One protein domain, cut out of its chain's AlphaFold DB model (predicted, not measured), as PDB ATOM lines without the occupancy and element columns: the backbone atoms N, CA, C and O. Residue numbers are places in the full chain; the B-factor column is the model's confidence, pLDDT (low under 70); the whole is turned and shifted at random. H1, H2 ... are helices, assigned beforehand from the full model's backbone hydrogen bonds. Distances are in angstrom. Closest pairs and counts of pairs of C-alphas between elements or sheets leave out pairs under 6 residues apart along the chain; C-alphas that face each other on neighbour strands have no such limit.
ATOM      1  N   THR A   2     155.730 128.019 144.046       41.53
ATOM      2  CA  THR A   2     155.852 128.822 145.264       41.53
ATOM      3  C   THR A   2     157.262 129.378 145.221       41.53
ATOM      4  O   THR A   2     158.205 128.634 145.468       41.53
ATOM      5  N   SER A   3     157.422 130.616 144.752       45.72
ATOM      6  CA  SER A   3     158.718 131.278 144.845       45.72
ATOM      7  C   SER A   3     159.100 131.292 146.317       45.72
ATOM      8  O   SER A   3     158.383 131.870 147.134       45.72
ATOM      9  N   ASP A   4     160.183 130.592 146.624       45.09
ATOM     10  CA  ASP A   4     160.957 130.735 147.844       45.09
ATOM     11  C   ASP A   4     161.358 132.216 147.909       45.09
ATOM     12  O   ASP A   4     162.276 132.668 147.220       45.09
ATOM     13  N   ARG A   5     160.522 133.036 148.560       58.66
ATOM     14  CA  ARG A   5     160.863 134.430 148.816       58.66
ATOM     15  C   ARG A   5     161.894 134.372 149.922       58.66
ATOM     16  O   ARG A   5     161.540 134.131 151.072       58.66
ATOM     17  N   PHE A   6     163.148 134.592 149.552       58.84
ATOM     18  CA  PHE A   6     164.173 134.971 150.506       58.84
ATOM     19  C   PHE A   6     163.622 136.125 151.346       58.84
ATOM     20  O   PHE A   6     163.269 137.165 150.790       58.84
ATOM     21  N   THR A   7     163.477 135.899 152.652       70.56
ATOM     22  CA  THR A   7     163.139 136.958 153.599       70.56
ATOM     23  C   THR A   7     164.235 138.006 153.533       70.56
ATOM     24  O   THR A   7     165.418 137.674 153.642       70.56
ATOM     25  N   GLU A   8     163.845 139.252 153.308       85.44
ATOM     26  CA  GLU A   8     164.766 140.376 153.311       85.44
ATOM     27  C   GLU A   8     165.339 140.563 154.721       85.44
ATOM     28  O   GLU A   8     164.659 140.326 155.719       85.44
ATOM     29  N   SER A   9     166.619 140.916 154.810       85.94
ATOM     30  CA  SER A   9     167.335 141.002 156.084       85.94
ATOM     31  C   SER A   9     168.311 142.163 156.078       85.94
ATOM     32  O   SER A   9     168.985 142.389 155.069       85.94
ATOM     33  N   PHE A  10     168.460 142.822 157.222       89.12
ATOM     34  CA  PHE A  10     169.325 143.987 157.399       89.12
ATOM     35  C   PHE A  10     170.404 143.676 158.450       89.12
ATOM     36  O   PHE A  10     170.289 144.087 159.606       89.12
ATOM     37  N   PRO A  11     171.470 142.934 158.090       83.56
ATOM     38  CA  PRO A  11     172.444 142.432 159.061       83.56
ATOM     39  C   PRO A  11     173.202 143.544 159.801       83.56
ATOM     40  O   PRO A  11     173.457 143.392 160.988       83.56
ATOM     41  N   GLY A  12     173.498 144.671 159.143       83.69
ATOM     42  CA  GLY A  12     174.147 145.814 159.799       83.69
ATOM     43  C   GLY A  12     173.290 146.423 160.912       83.69
ATOM     44  O   GLY A  12     173.799 146.699 161.991       83.69
ATOM     45  N   LEU A  13     171.972 146.532 160.701       85.69
ATOM     46  CA  LEU A  13     171.058 146.988 161.751       85.69
ATOM     47  C   LEU A  13     170.975 145.981 162.893       85.69
ATOM     48  O   LEU A  13     170.974 146.369 164.050       85.69
ATOM     49  N   ARG A  14     170.984 144.681 162.596       87.75
ATOM     50  CA  ARG A  14     171.004 143.659 163.645       87.75
ATOM     51  C   ARG A  14     172.212 143.773 164.572       87.75
ATOM     52  O   ARG A  14     172.084 143.479 165.757       87.75
ATOM     53  N   GLU A  15     173.364 144.154 164.035       87.88
ATOM     54  CA  GLU A  15     174.567 144.410 164.830       87.88
ATOM     55  C   GLU A  15     174.440 145.694 165.661       87.88
ATOM     56  O   GLU A  15     174.919 145.728 166.791       87.88
ATOM     57  N   GLU A  16     173.772 146.718 165.129       86.62
ATOM     58  CA  GLU A  16     173.616 148.034 165.759       86.62
ATOM     59  C   GLU A  16     172.529 148.067 166.845       86.62
ATOM     60  O   GLU A  16     172.799 148.484 167.966       86.62
ATOM     61  N   ILE A  17     171.317 147.599 166.534       91.00
ATOM     62  CA  ILE A  17     170.133 147.676 167.412       91.00
ATOM     63  C   ILE A  17     169.768 146.323 168.048       91.00
ATOM     64  O   ILE A  17     168.732 146.179 168.694       91.00
ATOM     65  N   GLY A  18     170.586 145.286 167.832       91.19
ATOM     66  CA  GLY A  18     170.402 143.950 168.415       91.19
ATOM     67  C   GLY A  18     169.299 143.094 167.774       91.19
ATOM     68  O   GLY A  18     169.134 141.923 168.136       91.19
ATOM     69  N   GLU A  19     168.556 143.621 166.799       91.81
ATOM     70  CA  GLU A  19     167.491 142.906 166.094       91.81
ATOM     71  C   GLU A  19     167.388 143.283 164.611       91.81
ATOM     72  O   GLU A  19     167.863 144.325 164.179       91.81
ATOM     73  N   ASP A  20     166.743 142.422 163.822       93.56
ATOM     74  CA  ASP A  20     166.442 142.696 162.415       93.56
ATOM     75  C   ASP A  20     164.944 143.018 162.261       93.56
ATOM     76  O   ASP A  20     164.124 142.092 162.359       93.56
ATOM     77  N   PRO A  21     164.559 144.288 162.018       94.06
ATOM     78  CA  PRO A  21     163.156 144.675 161.870       94.06
ATOM     79  C   PRO A  21     162.439 143.934 160.734       94.06
ATOM     80  O   PRO A  21     161.245 143.634 160.840       94.06
ATOM     81  N   ALA A  22     163.153 143.549 159.669       93.25
ATOM     82  CA  ALA A  22     162.547 142.860 158.531       93.25
ATOM     83  C   ALA A  22     161.980 141.485 158.905       93.25
ATOM     84  O   ALA A  22     161.003 141.041 158.306       93.25
ATOM     85  N   ARG A  23     162.470 140.865 159.988       92.00
ATOM     86  CA  ARG A  23     161.878 139.641 160.556       92.00
ATOM     87  C   ARG A  23     160.386 139.802 160.882       92.00
ATOM     88  O   ARG A  23     159.646 138.820 160.850       92.00
ATOM     89  N   PHE A  24     159.959 141.014 161.224       92.56
ATOM     90  CA  PHE A  24     158.576 141.334 161.572       92.56
ATOM     91  C   PHE A  24     157.821 142.016 160.431       92.56
ATOM     92  O   PHE A  24     156.601 141.881 160.354       92.56
ATOM     93  N   LEU A  25     158.526 142.743 159.562       92.38
ATOM     94  CA  LEU A  25     157.922 143.605 158.544       92.38
ATOM     95  C   LEU A  25     157.872 142.970 157.145       92.38
ATOM     96  O   LEU A  25     156.961 143.275 156.366       92.38
ATOM     97  N   ASP A  26     158.765 142.024 156.834       91.56
ATOM     98  CA  ASP A  26     158.809 141.308 155.549       91.56
ATOM     99  C   ASP A  26     157.844 140.108 155.491       91.56
ATOM    100  O   ASP A  26     158.074 139.077 154.858       91.56
ATOM    101  N   VAL A  27     156.712 140.229 156.175       88.19
ATOM    102  CA  VAL A  27     155.626 139.251 156.141       88.19
ATOM    103  C   VAL A  27     154.312 139.950 155.794       88.19
ATOM    104  O   VAL A  27     154.156 141.146 156.053       88.19
ATOM    105  N   PRO A  28     153.330 139.248 155.200       86.06
ATOM    106  CA  PRO A  28     152.004 139.815 154.988       86.06
ATOM    107  C   PRO A  28     151.353 140.208 156.323       86.06
ATOM    108  O   PRO A  28     151.000 139.350 157.135       86.06
ATOM    109  N   LEU A  29     151.168 141.511 156.540       83.25
ATOM    110  CA  LEU A  29     150.585 142.068 157.763       83.25
ATOM    111  C   LEU A  29     149.050 142.005 157.739       83.25
ATOM    112  O   LEU A  29     148.354 143.015 157.698       83.25
ATOM    113  N   LEU A  30     148.510 140.787 157.741       80.50
ATOM    114  CA  LEU A  30     147.069 140.540 157.787       80.50
ATOM    115  C   LEU A  30     146.561 140.506 159.238       80.50
ATOM    116  O   LEU A  30     147.245 140.007 160.127       80.50
ATOM    117  N   GLY A  31     145.318 140.946 159.464       68.50
ATOM    118  CA  GLY A  31     144.598 140.688 160.721       68.50
ATOM    119  C   GLY A  31     144.787 141.725 161.836       68.50
ATOM    120  O   GLY A  31     145.043 141.370 162.982       68.50
ATOM    121  N   PHE A  32     144.532 143.000 161.532       64.31
ATOM    122  CA  PHE A  32     144.712 144.179 162.399       64.31
ATOM    123  C   PHE A  32     144.145 144.126 163.836       64.31
ATOM    124  O   PHE A  32     144.512 144.955 164.667       64.31
ATOM    125  N   ARG A  33     143.241 143.189 164.160       64.19
ATOM    126  CA  ARG A  33     142.553 143.114 165.466       64.19
ATOM    127  C   ARG A  33     143.055 142.020 166.411       64.19
ATOM    128  O   ARG A  33     142.560 141.945 167.530       64.19
ATOM    129  N   ASN A  34     143.994 141.167 165.997       71.94
ATOM    130  CA  ASN A  34     144.421 140.021 166.806       71.94
ATOM    131  C   ASN A  34     145.932 140.058 167.086       71.94
ATOM    132  O   ASN A  34     146.738 140.079 166.161       71.94
ATOM    133  N   ALA A  35     146.310 140.018 168.368       68.50
ATOM    134  CA  ALA A  35     147.699 140.049 168.834       68.50
ATOM    135  C   ALA A  35     148.550 138.854 168.358       68.50
ATOM    136  O   ALA A  35     149.764 138.973 168.267       68.50
ATOM    137  N   SER A  36     147.924 137.725 168.015       78.44
ATOM    138  CA  SER A  36     148.609 136.539 167.472       78.44
ATOM    139  C   SER A  36     148.864 136.600 165.959       78.44
ATOM    140  O   SER A  36     149.392 135.653 165.381       78.44
ATOM    141  N   THR A  37     148.488 137.698 165.297       87.06
ATOM    142  CA  THR A  37     148.740 137.902 163.863       87.06
ATOM    143  C   THR A  37     150.096 138.565 163.628       87.06
ATOM    144  O   THR A  37     150.607 139.220 164.537       87.06
ATOM    145  N   PRO A  38     150.668 138.476 162.413       87.44
ATOM    146  CA  PRO A  38     151.913 139.168 162.090       87.44
ATOM    147  C   PRO A  38     151.859 140.675 162.372       87.44
ATOM    148  O   PRO A  38     152.781 141.217 162.975       87.44
ATOM    149  N   PHE A  39     150.743 141.336 162.039       89.12
ATOM    150  CA  PHE A  39     150.546 142.749 162.378       89.12
ATOM    151  C   PHE A  39     150.471 142.972 163.892       89.12
ATOM    152  O   PHE A  39     151.068 143.909 164.414       89.12
ATOM    153  N   GLY A  40     149.763 142.098 164.615       89.31
ATOM    154  CA  GLY A  40     149.696 142.137 166.074       89.31
ATOM    155  C   GLY A  40     151.071 142.022 166.739       89.31
ATOM    156  O   GLY A  40     151.360 142.781 167.662       89.31
ATOM    157  N   LEU A  41     151.928 141.133 166.230       91.38
ATOM    158  CA  LEU A  41     153.302 140.954 166.704       91.38
ATOM    159  C   LEU A  41     154.180 142.167 166.387       91.38
ATOM    160  O   LEU A  41     154.859 142.656 167.287       91.38
ATOM    161  N   ALA A  42     154.134 142.686 165.156       93.31
ATOM    162  CA  ALA A  42     154.867 143.895 164.778       93.31
ATOM    163  C   ALA A  42     154.450 145.088 165.653       93.31
ATOM    164  O   ALA A  42     155.295 145.743 166.256       93.31
ATOM    165  N   ARG A  43     153.142 145.304 165.834       94.50
ATOM    166  CA  ARG A  43     152.608 146.358 166.708       94.50
ATOM    167  C   ARG A  43     153.057 146.199 168.160       94.50
ATOM    168  O   ARG A  43     153.405 147.187 168.803       94.50
ATOM    169  N   ALA A  44     153.009 144.980 168.699       94.25
ATOM    170  CA  ALA A  44     153.457 144.713 170.063       94.25
ATOM    171  C   ALA A  44     154.954 145.006 170.223       94.25
ATOM    172  O   ALA A  44     155.350 145.607 171.220       94.25
ATOM    173  N   ARG A  45     155.763 144.633 169.224       96.19
ATOM    174  CA  ARG A  45     157.199 144.896 169.227       96.19
ATOM    175  C   ARG A  45     157.510 146.388 169.149       96.19
ATOM    176  O   ARG A  45     158.309 146.833 169.965       96.19
ATOM    177  N   ILE A  46     156.845 147.132 168.256       96.75
ATOM    178  CA  ILE A  46     156.981 148.593 168.113       96.75
ATOM    179  C   ILE A  46     156.665 149.299 169.432       96.75
ATOM    180  O   ILE A  46     157.448 150.120 169.892       96.75
ATOM    181  N   ARG A  47     155.562 148.931 170.097       95.56
ATOM    182  CA  ARG A  47     155.209 149.511 171.403       95.56
ATOM    183  C   ARG A  47     156.293 149.285 172.463       95.56
ATOM    184  O   ARG A  47     156.477 150.133 173.321       95.56
ATOM    185  N   GLY A  48     156.965 148.136 172.426       95.38
ATOM    186  CA  GLY A  48     158.056 147.806 173.345       95.38
ATOM    187  C   GLY A  48     159.426 148.330 172.909       95.38
ATOM    188  O   GLY A  48     160.434 147.824 173.391       95.38
ATOM    189  N   ILE A  49     159.504 149.231 171.927       96.44
ATOM    190  CA  ILE A  49     160.752 149.931 171.620       96.44
ATOM    191  C   ILE A  49     160.943 151.014 172.675       96.44
ATOM    192  O   ILE A  49     160.059 151.844 172.881       96.44
ATOM    193  N   ASP A  50     162.095 150.981 173.328       95.62
ATOM    194  CA  ASP A  50     162.432 151.851 174.452       95.62
ATOM    195  C   ASP A  50     163.407 152.982 174.056       95.62
ATOM    196  O   ASP A  50     163.648 153.880 174.857       95.62
ATOM    197  N   GLU A  51     163.909 152.957 172.812       95.44
ATOM    198  CA  GLU A  51     164.893 153.898 172.260       95.44
ATOM    199  C   GLU A  51     164.437 154.474 170.905       95.44
ATOM    200  O   GLU A  51     164.044 153.741 169.987       95.44
ATOM    201  N   ILE A  52     164.563 155.789 170.740       96.62
ATOM    202  CA  ILE A  52     164.249 156.559 169.533       96.62
ATOM    203  C   ILE A  52     165.125 156.104 168.364       96.62
ATOM    204  O   ILE A  52     164.639 155.987 167.237       96.62
ATOM    205  N   ALA A  53     166.408 155.817 168.606       95.38
ATOM    206  CA  ALA A  53     167.316 155.316 167.571       95.38
ATOM    207  C   ALA A  53     166.815 153.986 166.982       95.38
ATOM    208  O   ALA A  53     166.724 153.829 165.762       95.38
ATOM    209  N   THR A  54     166.383 153.070 167.852       96.69
ATOM    210  CA  THR A  54     165.791 151.790 167.453       96.69
ATOM    211  C   THR A  54     164.487 151.997 166.672       96.69
ATOM    212  O   THR A  54     164.300 151.386 165.617       96.69
ATOM    213  N   ALA A  55     163.600 152.899 167.108       97.50
ATOM    214  CA  ALA A  55     162.361 153.200 166.378       97.50
ATOM    215  C   ALA A  55     162.631 153.796 164.981       97.50
ATOM    216  O   ALA A  55     162.008 153.392 163.996       97.50
ATOM    217  N   ASN A  56     163.616 154.691 164.865       97.88
ATOM    218  CA  ASN A  56     164.044 155.250 163.582       97.88
ATOM    219  C   ASN A  56     164.637 154.187 162.646       97.88
ATOM    220  O   ASN A  56     164.358 154.206 161.445       97.88
ATOM    221  N   ALA A  57     165.407 153.233 163.176       97.06
ATOM    222  CA  ALA A  57     165.925 152.112 162.397       97.06
ATOM    223  C   ALA A  57     164.790 151.242 161.829       97.06
ATOM    224  O   ALA A  57     164.796 150.905 160.643       97.06
ATOM    225  N   TRP A  58     163.769 150.939 162.637       97.81
ATOM    226  CA  TRP A  58     162.566 150.240 162.176       97.81
ATOM    227  C   TRP A  58     161.827 151.007 161.072       97.81
ATOM    228  O   TRP A  58     161.408 150.409 160.077       97.81
ATOM    229  N   LEU A  59     161.708 152.329 161.210       97.19
ATOM    230  CA  LEU A  59     161.068 153.192 160.215       97.19
ATOM    231  C   LEU A  59     161.841 153.218 158.892       97.19
ATOM    232  O   LEU A  59     161.239 153.164 157.818       97.19
ATOM    233  N   ALA A  60     163.172 153.255 158.958       96.25
ATOM    234  CA  ALA A  60     164.026 153.154 157.781       96.25
ATOM    235  C   ALA A  60     163.844 151.807 157.062       96.25
ATOM    236  O   ALA A  60     163.751 151.786 155.835       96.25
ATOM    237  N   VAL A  61     163.730 150.702 157.810       96.00
ATOM    238  CA  VAL A  61     163.476 149.374 157.231       96.00
ATOM    239  C   VAL A  61     162.102 149.294 156.568       96.00
ATOM    240  O   VAL A  61     162.026 148.846 155.429       96.00
ATOM    241  N   GLU A  62     161.022 149.760 157.205       95.81
ATOM    242  CA  GLU A  62     159.687 149.749 156.575       95.81
ATOM    243  C   GLU A  62     159.680 150.542 155.257       95.81
ATOM    244  O   GLU A  62     159.124 150.088 154.254       95.81
ATOM    245  N   ARG A  63     160.351 151.702 155.234       94.81
ATOM    246  CA  ARG A  63     160.523 152.517 154.021       94.81
ATOM    247  C   ARG A  63     161.335 151.799 152.946       94.81
ATOM    248  O   ARG A  63     160.993 151.909 151.774       94.81
ATOM    249  N   ALA A  64     162.380 151.065 153.327       93.44
ATOM    250  CA  ALA A  64     163.205 150.305 152.390       93.44
ATOM    251  C   ALA A  64     162.465 149.098 151.791       93.44
ATOM    252  O   ALA A  64     162.645 148.798 150.614       93.44
ATOM    253  N   LEU A  65     161.619 148.431 152.581       92.12
ATOM    254  CA  LEU A  65     160.885 147.239 152.157       92.12
ATOM    255  C   LEU A  65     159.796 147.535 151.109       92.12
ATOM    256  O   LEU A  65     159.449 146.639 150.335       92.12
ATOM    257  N   GLY A  66     159.229 148.749 151.095       89.38
ATOM    258  CA  GLY A  66     158.290 149.185 150.050       89.38
ATOM    259  C   GLY A  66     157.056 148.281 149.896       89.38
ATOM    260  O   GLY A  66     156.655 147.940 148.787       89.38
ATOM    261  N   ARG A  67     156.503 147.771 151.008       85.50
ATOM    262  CA  ARG A  67     155.438 146.738 151.017       85.50
ATOM    263  C   ARG A  67     154.012 147.282 151.181       85.50
ATOM    264  O   ARG A  67     153.084 146.491 151.385       85.50
ATOM    265  N   GLY A  68     153.863 148.596 151.218       85.62
ATOM    266  CA  GLY A  68     152.605 149.328 151.245       85.62
ATOM    267  C   GLY A  68     152.026 149.533 149.853       85.62
ATOM    268  O   GLY A  68     152.445 148.902 148.882       85.62
ATOM    269  N   ASP A  69     151.025 150.403 149.781       83.19
ATOM    270  CA  ASP A  69     150.439 150.803 148.507       83.19
ATOM    271  C   ASP A  69     151.476 151.590 147.677       83.19
ATOM    272  O   ASP A  69     152.366 152.240 148.228       83.19
ATOM    273  N   ASP A  70     151.399 151.477 146.347       87.00
ATOM    274  CA  ASP A  70     152.314 152.128 145.393       87.00
ATOM    275  C   ASP A  70     153.816 151.827 145.608       87.00
ATOM    276  O   ASP A  70     154.670 152.680 145.366       87.00
ATOM    277  N   ASP A  71     154.144 150.611 146.067       81.94
ATOM    278  CA  ASP A  71     155.512 150.179 146.412       81.94
ATOM    279  C   ASP A  71     156.175 151.048 147.518       81.94
ATOM    280  O   ASP A  71     157.400 151.075 147.663       81.94
ATOM    281  N   GLY A  72     155.373 151.774 148.312       86.00
ATOM    282  CA  GLY A  72     155.805 152.605 149.444       86.00
ATOM    283  C   GLY A  72     155.792 151.872 150.796       86.00
ATOM    284  O   GLY A  72     155.528 150.675 150.849       86.00
ATOM    285  N   PRO A  73     156.086 152.536 151.930       91.69
ATOM    286  CA  PRO A  73     155.889 151.943 153.256       91.69
ATOM    287  C   PRO A  73     154.399 151.769 153.573       91.69
ATOM    288  O   PRO A  73     153.551 152.507 153.071       91.69
ATOM    289  N   ARG A  74     154.050 150.833 154.459       93.62
ATOM    290  CA  ARG A  74     152.668 150.723 154.946       93.62
ATOM    291  C   ARG A  74     152.386 151.865 155.918       93.62
ATOM    292  O   ARG A  74     152.953 151.881 157.008       93.62
ATOM    293  N   GLU A  75     151.457 152.752 155.561       93.12
ATOM    294  CA  GLU A  75     151.084 153.925 156.375       93.12
ATOM    295  C   GLU A  75     150.813 153.554 157.837       93.12
ATOM    296  O   GLU A  75     151.395 154.128 158.742       93.12
ATOM    297  N   GLN A  76     150.056 152.482 158.084       92.38
ATOM    298  CA  GLN A  76     149.744 152.042 159.449       92.38
ATOM    299  C   GLN A  76     150.975 151.659 160.288       92.38
ATOM    300  O   GLN A  76     150.927 151.745 161.512       92.38
ATOM    301  N   VAL A  77     152.048 151.159 159.666       94.81
ATOM    302  CA  VAL A  77     153.299 150.842 160.375       94.81
ATOM    303  C   VAL A  77     154.081 152.125 160.637       94.81
ATOM    304  O   VAL A  77     154.607 152.288 161.735       94.81
ATOM    305  N   VAL A  78     154.111 153.033 159.658       96.69
ATOM    306  CA  VAL A  78     154.720 154.363 159.792       96.69
ATOM    307  C   VAL A  78     154.062 155.131 160.934       96.69
ATOM    308  O   VAL A  78     154.766 155.520 161.857       96.69
ATOM    309  N   ASP A  79     152.732 155.221 160.953       96.56
ATOM    310  CA  ASP A  79     151.965 155.899 162.004       96.56
ATOM    311  C   ASP A  79     152.279 155.337 163.399       96.56
ATOM    312  O   ASP A  79     152.399 156.080 164.369       96.56
ATOM    313  N   LEU A  80     152.417 154.009 163.523       97.06
ATOM    314  CA  LEU A  80     152.756 153.366 164.796       97.06
ATOM    315  C   LEU A  80     154.177 153.698 165.262       97.06
ATOM    316  O   LEU A  80     154.406 153.804 166.465       97.06
ATOM    317  N   LEU A  81     155.124 153.801 164.330       98.19
ATOM    318  CA  LEU A  81     156.515 154.126 164.627       98.19
ATOM    319  C   LEU A  81     156.676 155.606 164.966       98.19
ATOM    320  O   LEU A  81     157.330 155.916 165.955       98.19
ATOM    321  N   GLU A  82     156.049 156.497 164.202       98.19
ATOM    322  CA  GLU A  82     156.062 157.941 164.457       98.19
ATOM    323  C   GLU A  82     155.380 158.264 165.788       98.19
ATOM    324  O   GLU A  82     155.985 158.923 166.625       98.19
ATOM    325  N   ALA A  83     154.211 157.676 166.069       97.94
ATOM    326  CA  ALA A  83     153.570 157.824 167.376       97.94
ATOM    327  C   ALA A  83     154.461 157.327 168.525       97.94
ATOM    328  O   ALA A  83     154.490 157.934 169.591       97.94
ATOM    329  N   ARG A  84     155.211 156.234 168.325       98.00
ATOM    330  CA  ARG A  84     156.123 155.746 169.363       98.00
ATOM    331  C   ARG A  84     157.331 156.663 169.555       98.00
ATOM    332  O   ARG A  84     157.790 156.800 170.683       98.00
ATOM    333  N   ILE A  85     157.853 157.253 168.483       98.31
ATOM    334  CA  ILE A  85     158.924 158.252 168.566       98.31
ATOM    335  C   ILE A  85     158.424 159.462 169.356       98.31
ATOM    336  O   ILE A  85     159.082 159.842 170.318       98.31
ATOM    337  N   ASP A  86     157.238 159.980 169.031       97.75
ATOM    338  CA  ASP A  86     156.621 161.097 169.753       97.75
ATOM    339  C   ASP A  86     156.434 160.778 171.250       97.75
ATOM    340  O   ASP A  86     156.757 161.603 172.108       97.75
ATOM    341  N   ASP A  87     155.960 159.568 171.582       96.81
ATOM    342  CA  ASP A  87     155.829 159.113 172.973       96.81
ATOM    343  C   ASP A  87     157.194 159.121 173.690       96.81
ATOM    344  O   ASP A  87     157.299 159.606 174.814       96.81
ATOM    345  N   LEU A  88     158.252 158.608 173.050       96.50
ATOM    346  CA  LEU A  88     159.605 158.566 173.620       96.50
ATOM    347  C   LEU A  88     160.231 159.961 173.756       96.50
ATOM    348  O   LEU A  88     160.942 160.220 174.724       96.50
ATOM    349  N   GLU A  89     159.960 160.876 172.827       96.56
ATOM    350  CA  GLU A  89     160.393 162.273 172.931       96.56
ATOM    351  C   GLU A  89     159.675 163.012 174.071       96.56
ATOM    352  O   GLU A  89     160.277 163.854 174.742       96.56
ATOM    353  N   GLY A  90     158.396 162.701 174.306       96.00
ATOM    354  CA  GLY A  90     157.580 163.322 175.348       96.00
ATOM    355  C   GLY A  90     157.808 162.759 176.753       96.00
ATOM    356  O   GLY A  90     157.874 163.522 177.720       96.00
ATOM    357  N   GLU A  91     157.905 161.436 176.881       93.25
ATOM    358  CA  GLU A  91     158.046 160.722 178.160       93.25
ATOM    359  C   GLU A  91     159.515 160.487 178.550       93.25
ATOM    360  O   GLU A  91     159.815 160.300 179.733       93.25
ATOM    361  N   GLY A  92     160.426 160.547 177.576       92.00
ATOM    362  CA  GLY A  92     161.814 160.121 177.702       92.00
ATOM    363  C   GLY A  92     162.010 158.645 177.338       92.00
ATOM    364  O   GLY A  92     161.098 157.819 177.432       92.00
ATOM    365  N   GLU A  93     163.231 158.304 176.929       92.69
ATOM    366  CA  GLU A  93     163.640 156.917 176.705       92.69
ATOM    367  C   GLU A  93     163.720 156.148 178.027       92.69
ATOM    368  O   GLU A  93     163.910 156.719 179.110       92.69
ATOM    369  N   ARG A  94     163.578 154.823 177.954       88.69
ATOM    370  CA  ARG A  94     163.751 153.995 179.147       88.69
ATOM    371  C   ARG A  94     165.222 154.031 179.577       88.69
ATOM    372  O   ARG A  94     166.088 153.860 178.722       88.69
ATOM    373  N   PRO A  95     165.517 154.141 180.884       89.81
ATOM    374  CA  PRO A  95     166.886 154.018 181.357       89.81
ATOM    375  C   PRO A  95     167.482 152.664 180.963       89.81
ATOM    376  O   PRO A  95     166.824 151.625 181.084       89.81
ATOM    377  N   SER A  96     168.738 152.686 180.539       88.38
ATOM    378  CA  SER A  96     169.542 151.496 180.276       88.38
ATOM    379  C   SER A  96     169.680 150.618 181.524       88.38
ATOM    380  O   SER A  96     169.498 151.070 182.654       88.38
ATOM    381  N   ASP A  97     170.066 149.351 181.353       86.50
ATOM    382  CA  ASP A  97     170.309 148.441 182.483       86.50
ATOM    383  C   ASP A  97     171.362 148.982 183.467       86.50
ATOM    384  O   ASP A  97     171.270 148.756 184.678       86.50
ATOM    385  N   GLU A  98     172.361 149.709 182.960       91.69
ATOM    386  CA  GLU A  98     173.376 150.375 183.777       91.69
ATOM    387  C   GLU A  98     172.764 151.509 184.607       91.69
ATOM    388  O   GLU A  98     172.966 151.563 185.823       91.69
ATOM    389  N   GLU A  99     171.946 152.361 183.987       90.81
ATOM    390  CA  GLU A  99     171.230 153.429 184.684       90.81
ATOM    391  C   GLU A  99     170.224 152.872 185.692       90.81
ATOM    392  O   GLU A  99     170.171 153.347 186.823       90.81
ATOM    393  N   LEU A 100     169.476 151.821 185.346       91.81
ATOM    394  CA  LEU A 100     168.567 151.142 186.271       91.81
ATOM    395  C   LEU A 100     169.316 150.571 187.474       91.81
ATOM    396  O   LEU A 100     168.825 150.653 188.602       91.81
ATOM    397  N   ARG A 101     170.514 150.015 187.265       93.00
ATOM    398  CA  ARG A 101     171.360 149.527 188.358       93.00
ATOM    399  C   ARG A 101     171.829 150.671 189.254       93.00
ATOM    400  O   ARG A 101     171.768 150.524 190.474       93.00
ATOM    401  N   ALA A 102     172.242 151.792 188.668       93.94
ATOM    402  CA  ALA A 102     172.633 152.991 189.405       93.94
ATOM    403  C   ALA A 102     171.456 153.582 190.200       93.94
ATOM    404  O   ALA A 102     171.601 153.891 191.382       93.94
ATOM    405  N   ILE A 103     170.264 153.653 189.597       92.38
ATOM    406  CA  ILE A 103     169.024 154.070 190.262       92.38
ATOM    407  C   ILE A 103     168.711 153.131 191.429       92.38
ATOM    408  O   ILE A 103     168.442 153.594 192.532       92.38
ATOM    409  N   ALA A 104     168.783 151.813 191.227       92.50
ATOM    410  CA  ALA A 104     168.507 150.838 192.280       92.50
ATOM    411  C   ALA A 104     169.498 150.938 193.453       92.50
ATOM    412  O   ALA A 104     169.117 150.732 194.607       92.50
ATOM    413  N   GLU A 105     170.766 151.245 193.180       93.38
ATOM    414  CA  GLU A 105     171.767 151.504 194.215       93.38
ATOM    415  C   GLU A 105     171.480 152.802 194.975       93.38
ATOM    416  O   GLU A 105     171.486 152.787 196.206       93.38
ATOM    417  N   ALA A 106     171.139 153.881 194.268       90.19
ATOM    418  CA  ALA A 106     170.766 155.154 194.878       90.19
ATOM    419  C   ALA A 106     169.515 155.026 195.762       90.19
ATOM    420  O   ALA A 106     169.523 155.475 196.906       90.19
ATOM    421  N   VAL A 107     168.473 154.344 195.276       90.12
ATOM    422  CA  VAL A 107     167.249 154.060 196.043       90.12
ATOM    423  C   VAL A 107     167.563 153.227 197.284       90.12
ATOM    424  O   VAL A 107     167.025 153.499 198.351       90.12
ATOM    425  N   ARG A 108     168.454 152.229 197.185       84.50
ATOM    426  CA  ARG A 108     168.876 151.432 198.348       84.50
ATOM    427  C   ARG A 108     169.627 152.279 199.379       84.50
ATOM    428  O   ARG A 108     169.403 152.096 200.571       84.50
ATOM    429  N   ALA A 109     170.514 153.164 198.929       84.50
ATOM    430  CA  ALA A 109     171.244 154.071 199.809       84.50
ATOM    431  C   ALA A 109     170.287 155.029 200.535       84.50
ATOM    432  O   ALA A 109     170.381 155.150 201.752       84.50
ATOM    433  N   ASP A 110     169.319 155.615 199.824       81.44
ATOM    434  CA  ASP A 110     168.272 156.453 200.422       81.44
ATOM    435  C   ASP A 110     167.440 155.659 201.437       81.44
ATOM    436  O   ASP A 110     167.339 156.047 202.595       81.44
ATOM    437  N   HIS A 111     166.940 154.474 201.069       75.19
ATOM    438  CA  HIS A 111     166.134 153.635 201.963       75.19
ATOM    439  C   HIS A 111     166.858 153.179 203.238       75.19
ATOM    440  O   HIS A 111     166.187 152.944 204.241       75.19
ATOM    441  N   SER A 112     168.193 153.096 203.242       64.50
ATOM    442  CA  SER A 112     168.949 152.810 204.470       64.50
ATOM    443  C   SER A 112     168.828 153.923 205.520       64.50
ATOM    444  O   SER A 112     168.870 153.640 206.712       64.50
ATOM    445  N   GLU A 113     168.562 155.161 205.096       61.25
ATOM    446  CA  GLU A 113     168.256 156.289 205.985       61.25
ATOM    447  C   GLU A 113     166.855 156.164 206.615       61.25
ATOM    448  O   GLU A 113     166.610 156.633 207.727       61.25
ATOM    449  N   TRP A 114     165.917 155.500 205.931       62.94
ATOM    450  CA  TRP A 114     164.560 155.275 206.436       62.94
ATOM    451  C   TRP A 114     164.481 154.141 207.465       62.94
ATOM    452  O   TRP A 114     163.583 154.173 208.303       62.94
ATOM    453  N   ASP A 115     165.405 153.178 207.422       61.66
ATOM    454  CA  ASP A 115     165.481 152.041 208.358       61.66
ATOM    455  C   ASP A 115     165.853 152.493 209.788       61.66
ATOM    456  O   ASP A 115     165.449 151.892 210.779       61.66
ATOM    457  N   GLU A 116     166.553 153.625 209.917       61.88
ATOM    458  CA  GLU A 116     166.898 154.226 211.213       61.88
ATOM    459  C   GLU A 116     165.772 155.093 211.808       61.88
ATOM    460  O   GLU A 116     165.886 155.590 212.934       61.88
ATOM    461  N   ARG A 117     164.673 155.311 211.075       64.38
ATOM    462  CA  ARG A 117     163.546 156.106 211.574       64.38
ATOM    463  C   ARG A 117     162.664 155.239 212.459       64.38
ATOM    464  O   ARG A 117     162.123 154.232 212.016       64.38
TER     465      ARG A 117
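This is residues 2 to 117 of the 153 residues of an uncharacterized protein of Halobonum sp. NJ-3-1 (UniProt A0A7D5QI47). A long helix, H6, sticks out as a free arm from a compact helical body, where H2 and H3 pack on the hairpin of H4 and H5, with H1 near H4. The 116 printed residues include six named helices, H1 to H6, and no named strand; it is all helix, loose, radius of gyration of the C-alphas 18.9 A, spanning 71 by 30 by 25 A.

Find H6, residues 97 to 115, touching no helix. H4, residues 52 to 65, and H5, residues 75 to 91, form a hairpin, 10 degrees, closest C-alphas Ile 52 and Ile 85, 5.7 A. H3, residues 38 to 47, touches H5, closest C-alphas Ile 46 and Leu 81, 6.6 A. H2, residues 22 to 25, touches H3, closest C-alphas Phe 24 and Ala 42, 5.5 A. H1, residues 11 to 17, only just touches H4, with 3 pairs of C-alphas within 8 A, closest Ile 17 and Thr 54, 6.0 A. O i to N i+4 pairs are within hydrogen-bond range throughout H1, H3, H4 and H5, and 13 of 15 in H6; H2 is too short.

From C-alpha 97 at (170.309, 148.441, 182.483), H6 runs 26.6 A to C-alpha 115 at (165.481, 152.041, 208.358).

The printed part has no cut; H2 to H3 is a long link. Residues 2 to 6, 31 to 33, 35 and 112 to 117 have pLDDT under 70.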